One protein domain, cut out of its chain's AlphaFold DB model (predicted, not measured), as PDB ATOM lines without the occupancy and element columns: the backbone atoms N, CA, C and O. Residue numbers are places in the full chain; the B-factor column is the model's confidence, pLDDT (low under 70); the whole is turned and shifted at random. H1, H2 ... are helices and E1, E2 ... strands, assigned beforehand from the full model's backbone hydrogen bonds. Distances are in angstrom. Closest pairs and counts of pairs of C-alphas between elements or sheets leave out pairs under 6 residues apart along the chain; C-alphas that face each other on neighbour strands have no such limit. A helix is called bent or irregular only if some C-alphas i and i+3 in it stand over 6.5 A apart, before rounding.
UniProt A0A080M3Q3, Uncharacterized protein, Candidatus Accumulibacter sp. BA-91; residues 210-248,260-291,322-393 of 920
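What this domain is: This is residues 210 to 248, 260 to 291 and 322 to 393 of the 920 residues of an uncharacterized protein of Candidatus Accumulibacter sp. BA-91 (UniProt A0A080M3Q3). A long rod with a pair of helices at each end and a tiny two-stranded sheet, E1 and E2, set among loops in between. On one side of the sheet the long helices H3 and H4 make a narrow V, a helical hairpin open away from its turn; on the other, H1 and the short H2 lie side by side. The printed part has 143 residues with four named helices and two named strands, in the order H1, H2, E1, H3, H4, E2; the sheet is antiparallel, its order E1, E2, and the class is mostly helix. The whole is extended, with a radius of gyration of the C-alphas of 24.4 A and spans of 88 by 32 by 24 A.

How they stand to each other: Look first at E1, residues 278 to 280, and E2, residues 388 to 390, which are antiparallel neighbours at 149 degrees. N 279 and O 389 are 2.8 A apart, within hydrogen-bond range, and so are N 389 and O 279, at 2.8 A. Next, go back to H4, residues 358 to 386; its closest C-alpha to E1 is that of Phe 386, 7.7 A from that of Pro 280. H4 forms a helical hairpin with H3, residues 322 to 355: they touch, closest at the C-alphas of Ala 353 and Ala 361, 5.7 A apart. They run opposite ways at a shallow tilt of 22 degrees, and H3 touches H4 with residues 339 to 353 alone. H4 has a kink of 36 degrees near residue 368. Then turn to H1, residues 229 to 248, and H2, residues 260 to 267. They touch, closest at the C-alphas of Val 233 and Leu 267, 7.1 A apart, opposite ways at a shallow tilt of 12 degrees. H1 and H2 are each apart from H3, H4 and E2. Every O i to N i+4 pair is within hydrogen-bond range in H1 and H2; in H3 it is 29 of 30, in H4 18 of 25.

Where its parts are: Find C-alpha 278 at (262.696, 172.629, 168.514); E1 covers 6.6 A, E2 6.3 A. From C-alpha 322 at (269.129, 196.387, 170.467), H3 runs 49.3 A; H4 covers 40.7 A and ends at C-alpha 386, (259.989, 178.325, 177.134). H1 covers 28.5 A and H2 9.8 A. H2 and H4 are neither bent nor irregular, but only just: C-alphas 264 and 267 are 6.2 A apart, C-alphas 359 and 362 6.1 A.

The domain as a whole: The two C-alphas farthest apart, those of Ala 248 and Gly 357, are 88.6 A apart. Two cuts break the printed part: 13.2 A from C-alpha 248 to C-alpha 260, and 25.2 A from C-alpha 291 to C-alpha 322. Of the links that are printed whole, none is long. Residues 210 to 228 hold no named element, and residues 322 to 327 of H3 stand free. The model's mean pLDDT is 72.4 over the printed part, with 67 residues under 70, among them 352 to 385.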
ATOM      1  N   ASN A 210     264.443 179.788 153.521       82.75
ATOM      2  CA  ASN A 210     265.265 179.260 154.611       82.75
ATOM      3  C   ASN A 210     265.142 177.726 154.729       82.75
ATOM      4  O   ASN A 210     264.155 177.149 154.270       82.75
ATOM      5  N   PRO A 211     266.127 177.042 155.331       85.00
ATOM      6  CA  PRO A 211     265.983 175.638 155.720       85.00
ATOM      7  C   PRO A 211     264.909 175.456 156.803       85.00
ATOM      8  O   PRO A 211     264.819 176.280 157.715       85.00
ATOM      9  N   GLY A 212     264.159 174.355 156.738       83.56
ATOM     10  CA  GLY A 212     263.131 174.005 157.729       83.56
ATOM     11  C   GLY A 212     261.710 174.108 157.185       83.56
ATOM     12  O   GLY A 212     261.516 174.426 156.012       83.56
ATOM     13  N   SER A 213     260.721 173.809 158.025       81.19
ATOM     14  CA  SER A 213     259.326 173.701 157.580       81.19
ATOM     15  C   SER A 213     258.695 175.052 157.223       81.19
ATOM     16  O   SER A 213     258.727 176.010 158.002       81.19
ATOM     17  N   SER A 214     258.044 175.128 156.059       78.25
ATOM     18  CA  SER A 214     257.284 176.317 155.649       78.25
ATOM     19  C   SER A 214     256.025 176.548 156.485       78.25
ATOM     20  O   SER A 214     255.278 175.626 156.810       78.25
ATOM     21  N   GLY A 215     255.720 177.822 156.752       70.25
ATOM     22  CA  GLY A 215     254.451 178.220 157.371       70.25
ATOM     23  C   GLY A 215     254.320 177.859 158.851       70.25
ATOM     24  O   GLY A 215     253.212 177.929 159.387       70.25
ATOM     25  N   LEU A 216     255.422 177.490 159.511       70.44
ATOM     26  CA  LEU A 216     255.443 177.364 160.961       70.44
ATOM     27  C   LEU A 216     255.111 178.721 161.607       70.44
ATOM     28  O   LEU A 216     255.543 179.763 161.110       70.44
ATOM     29  N   PRO A 217     254.376 178.736 162.732       64.50
ATOM     30  CA  PRO A 217     254.020 179.950 163.464       64.50
ATOM     31  C   PRO A 217     255.192 180.465 164.314       64.50
ATOM     32  O   PRO A 217     255.010 180.896 165.451       64.50
ATOM     33  N   CYS A 218     256.408 180.363 163.800       61.12
ATOM     34  CA  CYS A 218     257.556 181.069 164.339       61.12
ATOM     35  C   CYS A 218     257.679 182.395 163.561       61.12
ATOM     36  O   CYS A 218     257.278 182.482 162.403       61.12
ATOM     37  N   HIS A 219     258.127 183.458 164.228       64.88
ATOM     38  CA  HIS A 219     257.860 184.867 163.879       64.88
ATOM     39  C   HIS A 219     256.430 185.324 164.209       64.88
ATOM     40  O   HIS A 219     255.661 185.720 163.337       64.88
ATOM     41  N   LEU A 220     256.106 185.357 165.509       62.09
ATOM     42  CA  LEU A 220     254.893 185.994 166.062       62.09
ATOM     43  C   LEU A 220     254.580 187.389 165.473       62.09
ATOM     44  O   LEU A 220     253.418 187.793 165.457       62.09
ATOM     45  N   PHE A 221     255.594 188.102 164.972       55.34
ATOM     46  CA  PHE A 221     255.477 189.420 164.351       55.34
ATOM     47  C   PHE A 221     256.142 189.426 162.966       55.34
ATOM     48  O   PHE A 221     257.262 189.892 162.799       55.34
ATOM     49  N   GLY A 222     255.468 188.872 161.958       60.47
ATOM     50  CA  GLY A 222     255.968 188.875 160.583       60.47
ATOM     51  C   GLY A 222     255.148 187.997 159.647       60.47
ATOM     52  O   GLY A 222     254.249 187.273 160.071       60.47
ATOM     53  N   SER A 223     255.451 188.064 158.350       59.97
ATOM     54  CA  SER A 223     255.010 187.005 157.440       59.97
ATOM     55  C   SER A 223     255.884 185.776 157.687       59.97
ATOM     56  O   SER A 223     257.104 185.942 157.750       59.97
ATOM     57  N   PRO A 224     255.310 184.566 157.809       64.19
ATOM     58  CA  PRO A 224     256.115 183.365 157.960       64.19
ATOM     59  C   PRO A 224     257.072 183.264 156.762       64.19
ATOM     60  O   PRO A 224     256.636 183.456 155.617       64.19
ATOM     61  N   PRO A 225     258.372 183.024 156.995       66.56
ATOM     62  CA  PRO A 225     259.337 182.938 155.916       66.56
ATOM     63  C   PRO A 225     258.947 181.801 154.969       66.56
ATOM     64  O   PRO A 225     258.438 180.759 155.389       66.56
ATOM     65  N   LYS A 226     259.204 181.991 153.670       76.50
ATOM     66  CA  LYS A 226     259.254 180.853 152.747       76.50
ATOM     67  C   LYS A 226     260.403 179.965 153.213       76.50
ATOM     68  O   LYS A 226     261.537 180.446 153.269       76.50
ATOM     69  N   ALA A 227     260.109 178.728 153.580       74.50
ATOM     70  CA  ALA A 227     261.110 177.765 154.002       74.50
ATOM     71  C   ALA A 227     261.199 176.629 152.963       74.50
ATOM     72  O   ALA A 227     260.912 176.869 151.790       74.50
ATOM     73  N   ASP A 228     261.616 175.426 153.349       84.94
ATOM     74  CA  ASP A 228     261.842 174.253 152.487       84.94
ATOM     75  C   ASP A 228     263.106 174.294 151.616       84.94
ATOM     76  O   ASP A 228     263.283 173.471 150.709       84.94
ATOM     77  N   TRP A 229     264.045 175.204 151.904       88.69
ATOM     78  CA  TRP A 229     265.312 175.259 151.166       88.69
ATOM     79  C   TRP A 229     266.122 173.958 151.282       88.69
ATOM     80  O   TRP A 229     266.810 173.557 150.342       88.69
ATOM     81  N   ASP A 230     266.012 173.252 152.402       89.12
ATOM     82  CA  ASP A 230     266.674 171.974 152.661       89.12
ATOM     83  C   ASP A 230     266.251 170.844 151.707       89.12
ATOM     84  O   ASP A 230     267.065 169.956 151.432       89.12
ATOM     85  N   MET A 231     265.062 170.922 151.094       90.31
ATOM     86  CA  MET A 231     264.688 170.032 149.984       90.31
ATOM     87  C   MET A 231     265.623 170.226 148.784       90.31
ATOM     88  O   MET A 231     266.164 169.261 148.237       90.31
ATOM     89  N   ALA A 232     265.875 171.484 148.405       90.38
ATOM     90  CA  ALA A 232     266.810 171.811 147.334       90.38
ATOM     91  C   ALA A 232     268.252 171.469 147.732       90.38
ATOM     92  O   ALA A 232     268.981 170.890 146.927       90.38
ATOM     93  N   VAL A 233     268.673 171.757 148.968       92.44
ATOM     94  CA  VAL A 233     270.038 171.438 149.425       92.44
ATOM     95  C   VAL A 233     270.305 169.932 149.395       92.44
ATOM     96  O   VAL A 233     271.388 169.523 148.981       92.44
ATOM     97  N   THR A 234     269.327 169.090 149.733       94.38
ATOM     98  CA  THR A 234     269.477 167.625 149.667       94.38
ATOM     99  C   THR A 234     269.722 167.141 148.229       94.38
ATOM    100  O   THR A 234     270.617 166.324 147.985       94.38
ATOM    101  N   LEU A 235     268.990 167.693 147.252       94.62
ATOM    102  CA  LEU A 235     269.202 167.450 145.815       94.62
ATOM    103  C   LEU A 235     270.581 167.938 145.349       94.62
ATOM    104  O   LEU A 235     271.332 167.205 144.698       94.62
ATOM    105  N   LEU A 236     270.934 169.173 145.707       95.69
ATOM    106  CA  LEU A 236     272.209 169.793 145.347       95.69
ATOM    107  C   LEU A 236     273.394 169.055 145.972       95.69
ATOM    108  O   LEU A 236     274.450 168.968 145.347       95.69
ATOM    109  N   THR A 237     273.227 168.483 147.164       96.00
ATOM    110  CA  THR A 237     274.245 167.657 147.821       96.00
ATOM    111  C   THR A 237     274.544 166.435 146.960       96.00
ATOM    112  O   THR A 237     275.697 166.223 146.582       96.00
ATOM    113  N   ARG A 238     273.518 165.692 146.528       96.81
ATOM    114  CA  ARG A 238     273.698 164.540 145.629       96.81
ATOM    115  C   ARG A 238     274.372 164.922 144.317       96.81
ATOM    116  O   ARG A 238     275.337 164.279 143.905       96.81
ATOM    117  N   LEU A 239     273.892 165.995 143.688       97.25
ATOM    118  CA  LEU A 239     274.484 166.538 142.467       97.25
ATOM    119  C   LEU A 239     275.974 166.865 142.666       97.25
ATOM    120  O   LEU A 239     276.796 166.476 141.843       97.25
ATOM    121  N   THR A 240     276.329 167.516 143.777       96.12
ATOM    122  CA  THR A 240     277.716 167.879 144.110       96.12
ATOM    123  C   THR A 240     278.610 166.649 144.165       96.12
ATOM    124  O   THR A 240     279.661 166.629 143.530       96.12
ATOM    125  N   PHE A 241     278.206 165.599 144.882       95.69
ATOM    126  CA  PHE A 241     279.024 164.392 145.021       95.69
ATOM    127  C   PHE A 241     279.155 163.599 143.714       95.69
ATOM    128  O   PHE A 241     280.229 163.059 143.431       95.69
ATOM    129  N   LEU A 242     278.117 163.586 142.873       95.88
ATOM    130  CA  LEU A 242     278.205 163.020 141.524       95.88
ATOM    131  C   LEU A 242     279.164 163.822 140.633       95.88
ATOM    132  O   LEU A 242     279.998 163.229 139.952       95.88
ATOM    133  N   LEU A 243     279.119 165.155 140.679       95.62
ATOM    134  CA  LEU A 243     280.045 166.007 139.925       95.62
ATOM    135  C   LEU A 243     281.489 165.885 140.426       95.62
ATOM    136  O   LEU A 243     282.407 165.824 139.614       95.62
ATOM    137  N   ARG A 244     281.709 165.758 141.739       93.50
ATOM    138  CA  ARG A 244     283.037 165.450 142.301       93.50
ATOM    139  C   ARG A 244     283.556 164.098 141.813       93.50
ATOM    140  O   ARG A 244     284.726 163.983 141.459       93.50
ATOM    141  N   LYS A 245     282.690 163.083 141.741       92.75
ATOM    142  CA  LYS A 245     283.040 161.781 141.156       92.75
ATOM    143  C   LYS A 245     283.402 161.907 139.674       92.75
ATOM    144  O   LYS A 245     284.392 161.320 139.250       92.75
ATOM    145  N   ALA A 246     282.655 162.697 138.903       92.44
ATOM    146  CA  ALA A 246     282.979 162.984 137.505       92.44
ATOM    147  C   ALA A 246     284.329 163.712 137.357       92.44
ATOM    148  O   ALA A 246     285.143 163.324 136.523       92.44
ATOM    149  N   ALA A 247     284.613 164.687 138.227       92.50
ATOM    150  CA  ALA A 247     285.881 165.421 138.275       92.50
ATOM    151  C   ALA A 247     287.098 164.520 138.561       92.50
ATOM    152  O   ALA A 247     288.216 164.820 138.147       92.50
ATOM    153  N   ALA A 248     286.892 163.401 139.265       90.25
ATOM    154  CA  ALA A 248     287.936 162.407 139.498       90.25
ATOM    155  C   ALA A 248     288.232 161.545 138.253       90.25
ATOM    156  O   ALA A 248     289.313 160.967 138.150       90.25
ATOM    157  N   MET A 260     280.982 174.326 140.090       94.75
ATOM    158  CA  MET A 260     281.250 173.622 141.345       94.75
ATOM    159  C   MET A 260     281.519 174.586 142.501       94.75
ATOM    160  O   MET A 260     280.978 174.380 143.586       94.75
ATOM    161  N   ASP A 261     282.261 175.667 142.266       93.19
ATOM    162  CA  ASP A 261     282.510 176.713 143.258       93.19
ATOM    163  C   ASP A 261     281.204 177.382 143.704       93.19
ATOM    164  O   ASP A 261     280.904 177.430 144.901       93.19
ATOM    165  N   LYS A 262     280.354 177.806 142.756       93.19
ATOM    166  CA  LYS A 262     279.035 178.374 143.072       93.19
ATOM    167  C   LYS A 262     278.171 177.376 143.843       93.19
ATOM    168  O   LYS A 262     277.542 177.755 144.832       93.19
ATOM    169  N   LEU A 263     278.133 176.117 143.414       92.44
ATOM    170  CA  LEU A 263     277.373 175.059 144.076       92.44
ATOM    171  C   LEU A 263     277.830 174.901 145.533       92.44
ATOM    172  O   LEU A 263     277.020 175.008 146.454       92.44
ATOM    173  N   GLN A 264     279.134 174.741 145.749       90.94
ATOM    174  CA  GLN A 264     279.716 174.483 147.061       90.94
ATOM    175  C   GLN A 264     279.690 175.688 147.993       90.94
ATOM    176  O   GLN A 264     279.499 175.488 149.191       90.94
ATOM    177  N   LYS A 265     279.906 176.908 147.494       87.06
ATOM    178  CA  LYS A 265     280.041 178.120 148.321       87.06
ATOM    179  C   LYS A 265     278.755 178.925 148.451       87.06
ATOM    180  O   LYS A 265     278.617 179.661 149.422       87.06
ATOM    181  N   ARG A 266     277.826 178.818 147.495       86.75
ATOM    182  CA  ARG A 266     276.616 179.661 147.458       86.75
ATOM    183  C   ARG A 266     275.299 178.905 147.545       86.75
ATOM    184  O   ARG A 266     274.307 179.509 147.929       86.75
ATOM    185  N   LEU A 267     275.257 177.633 147.153       89.19
ATOM    186  CA  LEU A 267     273.997 176.879 147.082       89.19
ATOM    187  C   LEU A 267     273.907 175.766 148.134       89.19
ATOM    188  O   LEU A 267     272.826 175.516 148.658       89.19
ATOM    189  N   LEU A 268     275.030 175.143 148.497       90.50
ATOM    190  CA  LEU A 268     275.135 174.273 149.670       90.50
ATOM    191  C   LEU A 268     275.321 175.116 150.932       90.50
ATOM    192  O   LEU A 268     276.436 175.303 151.419       90.50
ATOM    193  N   THR A 269     274.215 175.661 151.422       86.31
ATOM    194  CA  THR A 269     274.197 176.638 152.522       86.31
ATOM    195  C   THR A 269     274.224 176.009 153.913       86.31
ATOM    196  O   THR A 269     274.245 176.738 154.892       86.31
ATOM    197  N   LEU A 270     274.190 174.676 154.015       89.31
ATOM    198  CA  LEU A 270     274.082 173.955 155.282       89.31
ATOM    199  C   LEU A 270     275.426 173.355 155.703       89.31
ATOM    200  O   LEU A 270     275.920 172.437 155.053       89.31
ATOM    201  N   SER A 271     275.970 173.827 156.823       90.94
ATOM    202  CA  SER A 271     277.142 173.272 157.517       90.94
ATOM    203  C   SER A 271     277.058 173.551 159.024       90.94
ATOM    204  O   SER A 271     276.062 174.097 159.504       90.94
ATOM    205  N   GLY A 272     278.070 173.146 159.789       90.00
ATOM    206  CA  GLY A 272     278.099 173.331 161.243       90.00
ATOM    207  C   GLY A 272     277.487 172.156 162.008       90.00
ATOM    208  O   GLY A 272     277.375 171.057 161.462       90.00
ATOM    209  N   GLY A 273     277.124 172.381 163.274       90.25
ATOM    210  CA  GLY A 273     276.569 171.364 164.177       90.25
ATOM    211  C   GLY A 273     275.176 170.863 163.780       90.25
ATOM    212  O   GLY A 273     274.582 171.307 162.792       90.25
ATOM    213  N   LYS A 274     274.628 169.925 164.558       93.12
ATOM    214  CA  LYS A 274     273.307 169.333 164.275       93.12
ATOM    215  C   LYS A 274     272.189 170.384 164.239       93.12
ATOM    216  O   LYS A 274     272.212 171.356 164.989       93.12
ATOM    217  N   ALA A 275     271.197 170.169 163.381       91.19
ATOM    218  CA  ALA A 275     270.000 170.999 163.312       91.19
ATOM    219  C   ALA A 275     269.217 170.980 164.638       91.19
ATOM    220  O   ALA A 275     269.205 169.978 165.365       91.19
ATOM    221  N   GLN A 276     268.556 172.096 164.945       87.44
ATOM    222  CA  GLN A 276     267.695 172.217 166.117       87.44
ATOM    223  C   GLN A 276     266.380 171.465 165.886       87.44
ATOM    224  O   GLN A 276     265.719 171.654 164.871       87.44
ATOM    225  N   GLU A 277     265.988 170.615 166.837       87.81
ATOM    226  CA  GLU A 277     264.719 169.870 166.759       87.81
ATOM    227  C   GLU A 277     263.510 170.697 167.199       87.81
ATOM    228  O   GLU A 277     262.374 170.310 166.942       87.81
ATOM    229  N   VAL A 278     263.740 171.792 167.925       85.12
ATOM    230  CA  VAL A 278     262.696 172.629 168.514       85.12
ATOM    231  C   VAL A 278     263.085 174.080 168.299       85.12
ATOM    232  O   VAL A 278     264.090 174.535 168.842       85.12
ATOM    233  N   HIS A 279     262.264 174.791 167.538       80.81
ATOM    234  CA  HIS A 279     262.452 176.199 167.220       80.81
ATOM    235  C   HIS A 279     261.649 177.068 168.180       80.81
ATOM    236  O   HIS A 279     260.453 176.821 168.364       80.81
ATOM    237  N   PRO A 280     262.237 178.096 168.800       77.50
ATOM    238  CA  PRO A 280     261.459 179.013 169.615       77.50
ATOM    239  C   PRO A 280     260.467 179.817 168.751       77.50
ATOM    240  O   PRO A 280     260.687 180.041 167.565       77.50
ATOM    241  N   LEU A 281     259.374 180.320 169.334       74.88
ATOM    242  CA  LEU A 281     258.336 181.039 168.565       74.88
ATOM    243  C   LEU A 281     258.809 182.347 167.911       74.88
ATOM    244  O   LEU A 281     258.134 182.889 167.035       74.88
ATOM    245  N   TRP A 282     259.945 182.882 168.335       71.50
ATOM    246  CA  TRP A 282     260.522 184.101 167.772       71.50
ATOM    247  C   TRP A 282     261.499 183.837 166.621       71.50
ATOM    248  O   TRP A 282     261.880 184.786 165.944       71.50
ATOM    249  N   HIS A 283     261.876 182.581 166.360       70.75
ATOM    250  CA  HIS A 283     262.844 182.256 165.316       70.75
ATOM    251  C   HIS A 283     262.480 180.961 164.585       70.75
ATOM    252  O   HIS A 283     262.401 179.909 165.210       70.75
ATOM    253  N   CYS A 284     262.248 181.035 163.270       66.12
ATOM    254  CA  CYS A 284     262.039 179.850 162.441       66.12
ATOM    255  C   CYS A 284     263.330 179.371 161.794       66.12
ATOM    256  O   CYS A 284     263.956 180.113 161.032       66.12
ATOM    257  N   GLY A 285     263.582 178.075 161.934       62.94
ATOM    258  CA  GLY A 285     264.566 177.383 161.125       62.94
ATOM    259  C   GLY A 285     265.973 177.543 161.667       62.94
ATOM    260  O   GLY A 285     266.232 178.202 162.669       62.94
ATOM    261  N   ASN A 286     266.892 176.867 160.999       62.81
ATOM    262  CA  ASN A 286     268.297 176.956 161.323       62.81
ATOM    263  C   ASN A 286     268.887 178.166 160.570       62.81
ATOM    264  O   ASN A 286     269.011 178.080 159.343       62.81
ATOM    265  N   PRO A 287     269.219 179.285 161.247       56.00
ATOM    266  CA  PRO A 287     269.631 180.520 160.586       56.00
ATOM    267  C   PRO A 287     271.007 180.424 159.946       56.00
ATOM    268  O   PRO A 287     271.353 181.354 159.221       56.00
ATOM    269  N   ASP A 288     271.743 179.328 160.197       54.97
ATOM    270  CA  ASP A 288     273.053 178.965 159.646       54.97
ATOM    271  C   ASP A 288     273.044 178.936 158.106       54.97
ATOM    272  O   ASP A 288     273.196 177.903 157.450       54.97
ATOM    273  N   ASN A 289     272.840 180.090 157.498       59.38
ATOM    274  CA  ASN A 289     272.967 180.342 156.086       59.38
ATOM    275  C   ASN A 289     274.433 180.652 155.840       59.38
ATOM    276  O   ASN A 289     274.820 181.790 155.606       59.38
ATOM    277  N   GLN A 290     275.250 179.612 155.954       65.19
ATOM    278  CA  GLN A 290     276.693 179.733 155.871       65.19
ATOM    279  C   GLN A 290     277.113 179.730 154.399       65.19
ATOM    280  O   GLN A 290     277.079 178.697 153.710       65.19
ATOM    281  N   TYR A 291     277.528 180.893 153.911       72.12
ATOM    282  CA  TYR A 291     278.074 181.067 152.569       72.12
ATOM    283  C   TYR A 291     279.600 181.155 152.607       72.12
ATOM    284  O   TYR A 291     280.214 181.345 153.646       72.12
ATOM    285  N   GLY A 322     269.404 195.681 169.214       49.88
ATOM    286  CA  GLY A 322     269.129 196.387 170.467       49.88
ATOM    287  C   GLY A 322     267.652 196.746 170.645       49.88
ATOM    288  O   GLY A 322     267.138 196.647 171.763       49.88
ATOM    289  N   ASP A 323     266.965 197.092 169.557       53.66
ATOM    290  CA  ASP A 323     265.523 197.316 169.557       53.66
ATOM    291  C   ASP A 323     264.780 195.978 169.627       53.66
ATOM    292  O   ASP A 323     263.839 195.878 170.402       53.66
ATOM    293  N   ASP A 324     265.275 194.906 168.997       53.34
ATOM    294  CA  ASP A 324     264.677 193.564 169.116       53.34
ATOM    295  C   ASP A 324     264.730 193.007 170.553       53.34
ATOM    296  O   ASP A 324     263.775 192.381 171.018       53.34
ATOM    297  N   PHE A 325     265.819 193.239 171.302       60.12
ATOM    298  CA  PHE A 325     265.901 192.828 172.712       60.12
ATOM    299  C   PHE A 325     265.007 193.680 173.620       60.12
ATOM    300  O   PHE A 325     264.385 193.155 174.548       60.12
ATOM    301  N   LEU A 326     264.936 194.992 173.382       64.50
ATOM    302  CA  LEU A 326     264.061 195.885 174.145       64.50
ATOM    303  C   LEU A 326     262.589 195.656 173.813       64.50
ATOM    304  O   LEU A 326     261.772 195.682 174.732       64.50
ATOM    305  N   ASP A 327     262.260 195.350 172.564       59.50
ATOM    306  CA  ASP A 327     260.939 194.916 172.131       59.50
ATOM    307  C   ASP A 327     260.611 193.561 172.743       59.50
ATOM    308  O   ASP A 327     259.549 193.424 173.343       59.50
ATOM    309  N   PHE A 328     261.533 192.593 172.736       64.25
ATOM    310  CA  PHE A 328     261.359 191.324 173.448       64.25
ATOM    311  C   PHE A 328     261.097 191.540 174.942       64.25
ATOM    312  O   PHE A 328     260.155 190.968 175.491       64.25
ATOM    313  N   LEU A 329     261.888 192.380 175.614       71.31
ATOM    314  CA  LEU A 329     261.733 192.665 177.038       71.31
ATOM    315  C   LEU A 329     260.431 193.424 177.322       71.31
ATOM    316  O   LEU A 329     259.723 193.086 178.269       71.31
ATOM    317  N   ALA A 330     260.083 194.421 176.512       71.81
ATOM    318  CA  ALA A 330     258.833 195.165 176.624       71.81
ATOM    319  C   ALA A 330     257.626 194.251 176.398       71.81
ATOM    320  O   ALA A 330     256.638 194.347 177.128       71.81
ATOM    321  N   LEU A 331     257.723 193.320 175.451       63.50
ATOM    322  CA  LEU A 331     256.690 192.338 175.160       63.50
ATOM    323  C   LEU A 331     256.576 191.308 176.285       63.50
ATOM    324  O   LEU A 331     255.470 191.033 176.736       63.50
ATOM    325  N   LEU A 332     257.699 190.811 176.808       68.69
ATOM    326  CA  LEU A 332     257.753 189.942 177.985       68.69
ATOM    327  C   LEU A 332     257.107 190.626 179.195       68.69
ATOM    328  O   LEU A 332     256.315 190.008 179.904       68.69
ATOM    329  N   LEU A 333     257.396 191.910 179.419       75.06
ATOM    330  CA  LEU A 333     256.825 192.699 180.510       75.06
ATOM    331  C   LEU A 333     255.331 192.984 180.307       75.06
ATOM    332  O   LEU A 333     254.558 192.836 181.253       75.06
ATOM    333  N   LEU A 334     254.902 193.339 179.092       75.38
ATOM    334  CA  LEU A 334     253.487 193.499 178.731       75.38
ATOM    335  C   LEU A 334     252.728 192.187 178.953       75.38
ATOM    336  O   LEU A 334     251.623 192.171 179.496       75.38
ATOM    337  N   PHE A 335     253.343 191.075 178.573       65.25
ATOM    338  CA  PHE A 335     252.769 189.748 178.688       65.25
ATOM    339  C   PHE A 335     252.672 189.286 180.146       65.25
ATOM    340  O   PHE A 335     251.612 188.836 180.582       65.25
ATOM    341  N   LEU A 336     253.722 189.499 180.946       72.00
ATOM    342  CA  LEU A 336     253.689 189.303 182.399       72.00
ATOM    343  C   LEU A 336     252.618 190.181 183.058       72.00
ATOM    344  O   LEU A 336     251.902 189.710 183.943       72.00
ATOM    345  N   ALA A 337     252.448 191.427 182.605       73.38
ATOM    346  CA  ALA A 337     251.398 192.315 183.096       73.38
ATOM    347  C   ALA A 337     249.987 191.791 182.770       73.38
ATOM    348  O   ALA A 337     249.111 191.845 183.634       73.38
ATOM    349  N   LEU A 338     249.767 191.224 181.577       69.12
ATOM    350  CA  LEU A 338     248.497 190.586 181.200       69.12
ATOM    351  C   LEU A 338     248.197 189.343 182.049       69.12
ATOM    352  O   LEU A 338     247.062 189.168 182.494       69.12
ATOM    353  N   ILE A 339     249.206 188.513 182.334       66.00
ATOM    354  CA  ILE A 339     249.066 187.349 183.227       66.00
ATOM    355  C   ILE A 339     248.689 187.805 184.640       66.00
ATOM    356  O   ILE A 339     247.732 187.293 185.225       66.00
ATOM    357  N   LEU A 340     249.401 188.797 185.183       73.12
ATOM    358  CA  LEU A 340     249.117 189.354 186.508       73.12
ATOM    359  C   LEU A 340     247.719 189.981 186.578       73.12
ATOM    360  O   LEU A 340     247.014 189.788 187.570       73.12
ATOM    361  N   ALA A 341     247.284 190.670 185.520       72.06
ATOM    362  CA  ALA A 341     245.933 191.211 185.415       72.06
ATOM    363  C   ALA A 341     244.872 190.098 185.389       72.06
ATOM    364  O   ALA A 341     243.870 190.202 186.095       72.06
ATOM    365  N   GLY A 342     245.104 189.011 184.644       67.06
ATOM    366  CA  GLY A 342     244.222 187.840 184.611       67.06
ATOM    367  C   GLY A 342     244.095 187.152 185.974       67.06
ATOM    368  O   GLY A 342     242.981 186.868 186.420       67.06
ATOM    369  N   ILE A 343     245.215 186.963 186.683       70.19
ATOM    370  CA  ILE A 343     245.239 186.419 188.052       70.19
ATOM    371  C   ILE A 343     244.469 187.336 189.008       70.19
ATOM    372  O   ILE A 343     243.640 186.860 189.786       70.19
ATOM    373  N   ALA A 344     244.697 188.649 188.938       72.06
ATOM    374  CA  ALA A 344     243.986 189.620 189.764       72.06
ATOM    375  C   ALA A 344     242.470 189.595 189.501       72.06
ATOM    376  O   ALA A 344     241.684 189.636 190.449       72.06
ATOM    377  N   LEU A 345     242.050 189.462 188.238       69.06
ATOM    378  CA  LEU A 345     240.640 189.361 187.855       69.06
ATOM    379  C   LEU A 345     239.993 188.070 188.378       69.06
ATOM    380  O   LEU A 345     238.873 188.104 188.886       69.06
ATOM    381  N   ALA A 346     240.703 186.941 188.295       62.69
ATOM    382  CA  ALA A 346     240.236 185.655 188.811       62.69
ATOM    383  C   ALA A 346     240.089 185.673 190.343       62.69
ATOM    384  O   ALA A 346     239.072 185.221 190.872       62.69
ATOM    385  N   LEU A 347     241.057 186.259 191.055       71.75
ATOM    386  CA  LEU A 347     240.986 186.457 192.506       71.75
ATOM    387  C   LEU A 347     239.829 187.389 192.896       71.75
ATOM    388  O   LEU A 347     239.108 187.101 193.851       71.75
ATOM    389  N   LEU A 348     239.604 188.467 192.137       70.62
ATOM    390  CA  LEU A 348     238.478 189.383 192.342       70.62
ATOM    391  C   LEU A 348     237.128 188.684 192.119       70.62
ATOM    392  O   LEU A 348     236.199 188.874 192.904       70.62
ATOM    393  N   ALA A 349     237.022 187.839 191.090       63.75
ATOM    394  CA  ALA A 349     235.820 187.058 190.808       63.75
ATOM    395  C   ALA A 349     235.527 186.032 191.916       63.75
ATOM    396  O   ALA A 349     234.382 185.909 192.353       63.75
ATOM    397  N   ALA A 350     236.559 185.346 192.419       64.75
ATOM    398  CA  ALA A 350     236.445 184.423 193.548       64.75
ATOM    399  C   ALA A 350     235.998 185.139 194.837       64.75
ATOM    400  O   ALA A 350     235.147 184.633 195.570       64.75
ATOM    401  N   LEU A 351     236.516 186.346 195.084       72.12
ATOM    402  CA  LEU A 351     236.118 187.180 196.219       72.12
ATOM    403  C   LEU A 351     234.651 187.633 196.108       72.12
ATOM    404  O   LEU A 351     233.909 187.571 197.087       72.12
ATOM    405  N   LEU A 352     234.206 188.043 194.915       64.50
ATOM    406  CA  LEU A 352     232.817 188.447 194.657       64.50
ATOM    407  C   LEU A 352     231.834 187.274 194.792       64.50
ATOM    408  O   LEU A 352     230.744 187.452 195.339       64.50
ATOM    409  N   ALA A 353     232.229 186.071 194.368       59.66
ATOM    410  CA  ALA A 353     231.432 184.854 194.535       59.66
ATOM    411  C   ALA A 353     231.211 184.479 196.010       59.66
ATOM    412  O   ALA A 353     230.173 183.916 196.348       59.66
ATOM    413  N   ALA A 354     232.155 184.811 196.896       65.19
ATOM    414  CA  ALA A 354     232.027 184.557 198.330       65.19
ATOM    415  C   ALA A 354     231.049 185.518 199.038       65.19
ATOM    416  O   ALA A 354     230.563 185.206 200.124       65.19
ATOM    417  N   ILE A 355     230.756 186.680 198.441       68.06
ATOM    418  CA  ILE A 355     229.953 187.749 199.060       68.06
ATOM    419  C   ILE A 355     228.493 187.712 198.592       68.06
ATOM    420  O   ILE A 355     227.588 188.014 199.372       68.06
ATOM    421  N   VAL A 356     228.235 187.346 197.334       55.06
ATOM    422  CA  VAL A 356     226.889 187.414 196.748       55.06
ATOM    423  C   VAL A 356     226.322 186.005 196.599       55.06
ATOM    424  O   VAL A 356     226.858 185.192 195.858       55.06
ATOM    425  N   GLY A 357     225.251 185.712 197.342       60.62
ATOM    426  CA  GLY A 357     224.665 184.377 197.493       60.62
ATOM    427  C   GLY A 357     224.259 183.637 196.196       60.62
ATOM    428  O   GLY A 357     224.427 184.129 195.080       60.62
ATOM    429  N   PRO A 358     223.658 182.440 196.329       58.66
ATOM    430  CA  PRO A 358     223.693 181.349 195.340       58.66
ATOM    431  C   PRO A 358     223.119 181.646 193.942       58.66
ATOM    432  O   PRO A 358     223.391 180.901 193.007       58.66
ATOM    433  N   ILE A 359     222.367 182.733 193.763       57.59
ATOM    434  CA  ILE A 359     221.789 183.122 192.468       57.59
ATOM    435  C   ILE A 359     222.818 183.860 191.585       57.59
ATOM    436  O   ILE A 359     222.769 183.729 190.363       57.59
ATOM    437  N   LEU A 360     223.800 184.563 192.168       55.03
ATOM    438  CA  LEU A 360     224.877 185.215 191.402       55.03
ATOM    439  C   LEU A 360     226.057 184.270 191.113       55.03
ATOM    440  O   LEU A 360     226.787 184.464 190.141       55.03
ATOM    441  N   ALA A 361     226.198 183.205 191.907       53.91
ATOM    442  CA  ALA A 361     227.217 182.174 191.724       53.91
ATOM    443  C   ALA A 361     227.115 181.481 190.355       53.91
ATOM    444  O   ALA A 361     228.140 181.166 189.770       53.91
ATOM    445  N   ALA A 362     225.912 181.312 189.793       56.56
ATOM    446  CA  ALA A 362     225.741 180.728 188.462       56.56
ATOM    447  C   ALA A 362     226.331 181.611 187.346       56.56
ATOM    448  O   ALA A 362     226.988 181.090 186.456       56.56
ATOM    449  N   ILE A 363     226.171 182.940 187.423       58.69
ATOM    450  CA  ILE A 363     226.746 183.889 186.448       58.69
ATOM    451  C   ILE A 363     228.271 183.942 186.590       58.69
ATOM    452  O   ILE A 363     228.991 183.950 185.592       58.69
ATOM    453  N   ILE A 364     228.767 183.930 187.830       55.88
ATOM    454  CA  ILE A 364     230.207 183.925 188.102       55.88
ATOM    455  C   ILE A 364     230.836 182.587 187.695       55.88
ATOM    456  O   ILE A 364     231.942 182.600 187.176       55.88
ATOM    457  N   ILE A 365     230.135 181.455 187.820       55.84
ATOM    458  CA  ILE A 365     230.580 180.158 187.285       55.84
ATOM    459  C   ILE A 365     230.675 180.209 185.759       55.84
ATOM    460  O   ILE A 365     231.672 179.735 185.234       55.84
ATOM    461  N   THR A 366     229.736 180.840 185.044       55.28
ATOM    462  CA  THR A 366     229.830 180.994 183.578       55.28
ATOM    463  C   THR A 366     231.036 181.847 183.163       55.28
ATOM    464  O   THR A 366     231.748 181.510 182.214       55.28
ATOM    465  N   VAL A 367     231.320 182.925 183.905       54.22
ATOM    466  CA  VAL A 367     232.508 183.776 183.695       54.22
ATOM    467  C   VAL A 367     233.796 183.050 184.103       54.22
ATOM    468  O   VAL A 367     234.803 183.162 183.414       54.22
ATOM    469  N   LEU A 368     233.769 182.239 185.163       50.38
ATOM    470  CA  LEU A 368     234.891 181.403 185.591       50.38
ATOM    471  C   LEU A 368     235.134 180.224 184.642       50.38
ATOM    472  O   LEU A 368     236.283 179.856 184.458       50.38
ATOM    473  N   THR A 369     234.115 179.669 183.978       52.28
ATOM    474  CA  THR A 369     234.299 178.691 182.890       52.28
ATOM    475  C   THR A 369     234.847 179.346 181.625       52.28
ATOM    476  O   THR A 369     235.645 178.730 180.928       52.28
ATOM    477  N   ALA A 370     234.520 180.617 181.364       49.56
ATOM    478  CA  ALA A 370     235.190 181.404 180.327       49.56
ATOM    479  C   ALA A 370     236.644 181.756 180.716       49.56
ATOM    480  O   ALA A 370     237.509 181.818 179.851       49.56
ATOM    481  N   LEU A 371     236.946 181.903 182.011       46.12
ATOM    482  CA  LEU A 371     238.309 182.039 182.547       46.12
ATOM    483  C   LEU A 371     239.024 180.692 182.772       46.12
ATOM    484  O   LEU A 371     240.231 180.685 182.967       46.12
ATOM    485  N   ALA A 372     238.353 179.541 182.689       47.06
ATOM    486  CA  ALA A 372     239.020 178.237 182.639       47.06
ATOM    487  C   ALA A 372     239.753 178.056 181.297       47.06
ATOM    488  O   ALA A 372     240.818 177.450 181.259       47.06
ATOM    489  N   VAL A 373     239.278 178.717 180.232       48.00
ATOM    490  CA  VAL A 373     240.073 178.965 179.014       48.00
ATOM    491  C   VAL A 373     241.321 179.802 179.343       48.00
ATOM    492  O   VAL A 373     242.389 179.582 178.784       48.00
ATOM    493  N   ALA A 374     241.241 180.698 180.333       45.78
ATOM    494  CA  ALA A 374     242.387 181.436 180.861       45.78
ATOM    495  C   ALA A 374     243.284 180.628 181.822       45.78
ATOM    496  O   ALA A 374     244.289 181.171 182.257       45.78
ATOM    497  N   ALA A 375     242.994 179.357 182.133       46.16
ATOM    498  CA  ALA A 375     243.956 178.448 182.774       46.16
ATOM    499  C   ALA A 375     244.865 177.753 181.742       46.16
ATOM    500  O   ALA A 375     246.009 177.423 182.057       46.16
ATOM    501  N   GLU A 376     244.406 177.613 180.493       47.69
ATOM    502  CA  GLU A 376     245.280 177.257 179.369       47.69
ATOM    503  C   GLU A 376     246.173 178.434 178.962       47.69
ATOM    504  O   GLU A 376     247.299 178.215 178.532       47.69
ATOM    505  N   VAL A 377     245.737 179.684 179.168       52.62
ATOM    506  CA  VAL A 377     246.523 180.883 178.819       52.62
ATOM    507  C   VAL A 377     247.901 180.913 179.503       52.62
ATOM    508  O   VAL A 377     248.864 181.114 178.779       52.62
ATOM    509  N   PRO A 378     248.077 180.650 180.816       53.28
ATOM    510  CA  PRO A 378     249.383 180.521 181.458       53.28
ATOM    511  C   PRO A 378     250.254 179.397 180.896       53.28
ATOM    512  O   PRO A 378     251.466 179.560 180.847       53.28
ATOM    513  N   GLN A 379     249.678 178.265 180.480       53.06
ATOM    514  CA  GLN A 379     250.452 177.171 179.877       53.06
ATOM    515  C   GLN A 379     250.826 177.458 178.425       53.06
ATOM    516  O   GLN A 379     251.941 177.154 178.022       53.06
ATOM    517  N   ILE A 380     249.941 178.095 177.662       53.47
ATOM    518  CA  ILE A 380     250.228 178.632 176.329       53.47
ATOM    519  C   ILE A 380     251.247 179.772 176.438       53.47
ATOM    520  O   ILE A 380     252.083 179.918 175.564       53.47
ATOM    521  N   ALA A 381     251.226 180.538 177.530       56.56
ATOM    522  CA  ALA A 381     252.127 181.645 177.822       56.56
ATOM    523  C   ALA A 381     253.525 181.196 178.254       56.56
ATOM    524  O   ALA A 381     254.511 181.616 177.660       56.56
ATOM    525  N   LEU A 382     253.633 180.320 179.260       59.53
ATOM    526  CA  LEU A 382     254.902 179.671 179.603       59.53
ATOM    527  C   LEU A 382     255.398 178.820 178.441       59.53
ATOM    528  O   LEU A 382     256.593 178.774 178.184       59.53
ATOM    529  N   GLY A 383     254.477 178.169 177.735       60.97
ATOM    530  CA  GLY A 383     254.749 177.493 176.488       60.97
ATOM    531  C   GLY A 383     255.379 178.453 175.491       60.97
ATOM    532  O   GLY A 383     256.475 178.193 175.042       60.97
ATOM    533  N   ALA A 384     254.771 179.596 175.204       61.75
ATOM    534  CA  ALA A 384     255.300 180.555 174.243       61.75
ATOM    535  C   ALA A 384     256.666 181.142 174.632       61.75
ATOM    536  O   ALA A 384     257.423 181.526 173.750       61.75
ATOM    537  N   LEU A 385     256.979 181.196 175.931       65.56
ATOM    538  CA  LEU A 385     258.249 181.709 176.454       65.56
ATOM    539  C   LEU A 385     259.361 180.656 176.557       65.56
ATOM    540  O   LEU A 385     260.531 180.999 176.424       65.56
ATOM    541  N   PHE A 386     259.020 179.394 176.831       72.00
ATOM    542  CA  PHE A 386     259.989 178.325 177.134       72.00
ATOM    543  C   PHE A 386     259.834 177.074 176.268       72.00
ATOM    544  O   PHE A 386     260.563 176.097 176.437       72.00
ATOM    545  N   GLY A 387     258.838 177.063 175.402       72.81
ATOM    546  CA  GLY A 387     258.556 176.018 174.443       72.81
ATOM    547  C   GLY A 387     258.850 176.467 173.022       72.81
ATOM    548  O   GLY A 387     259.202 177.616 172.759       72.81
ATOM    549  N   GLY A 388     258.699 175.535 172.096       81.50
ATOM    550  CA  GLY A 388     258.970 175.780 170.694       81.50
ATOM    551  C   GLY A 388     258.211 174.839 169.782       81.50
ATOM    552  O   GLY A 388     257.580 173.875 170.216       81.50
ATOM    553  N   VAL A 389     258.255 175.148 168.498       81.38
ATOM    554  CA  VAL A 389     257.673 174.334 167.442       81.38
ATOM    555  C   VAL A 389     258.675 173.248 167.085       81.38
ATOM    556  O   VAL A 389     259.830 173.545 166.791       81.38
ATOM    557  N   GLU A 390     258.253 171.989 167.155       85.56
ATOM    558  CA  GLU A 390     259.089 170.874 166.714       85.56
ATOM    559  C   GLU A 390     259.312 170.957 165.197       85.56
ATOM    560  O   GLU A 390     258.358 171.102 164.432       85.56
ATOM    561  N   GLU A 391     260.570 170.858 164.769       85.75
ATOM    562  CA  GLU A 391     260.909 170.701 163.356       85.75
ATOM    563  C   GLU A 391     260.443 169.332 162.860       85.75
ATOM    564  O   GLU A 391     260.418 168.337 163.598       85.75
ATOM    565  N   THR A 392     260.078 169.275 161.586       86.75
ATOM    566  CA  THR A 392     259.603 168.040 160.981       86.75
ATOM    567  C   THR A 392     260.732 167.032 160.751       86.75
ATOM    568  O   THR A 392     261.908 167.367 160.587       86.75
ATOM    569  N   GLU A 393     260.392 165.740 160.785       90.19
ATOM    570  CA  GLU A 393     261.391 164.663 160.730       90.19
ATOM    571  C   GLU A 393     262.163 164.666 159.405       90.19
ATOM    572  O   GLU A 393     263.388 164.519 159.392       90.19
TER     573      GLU A 393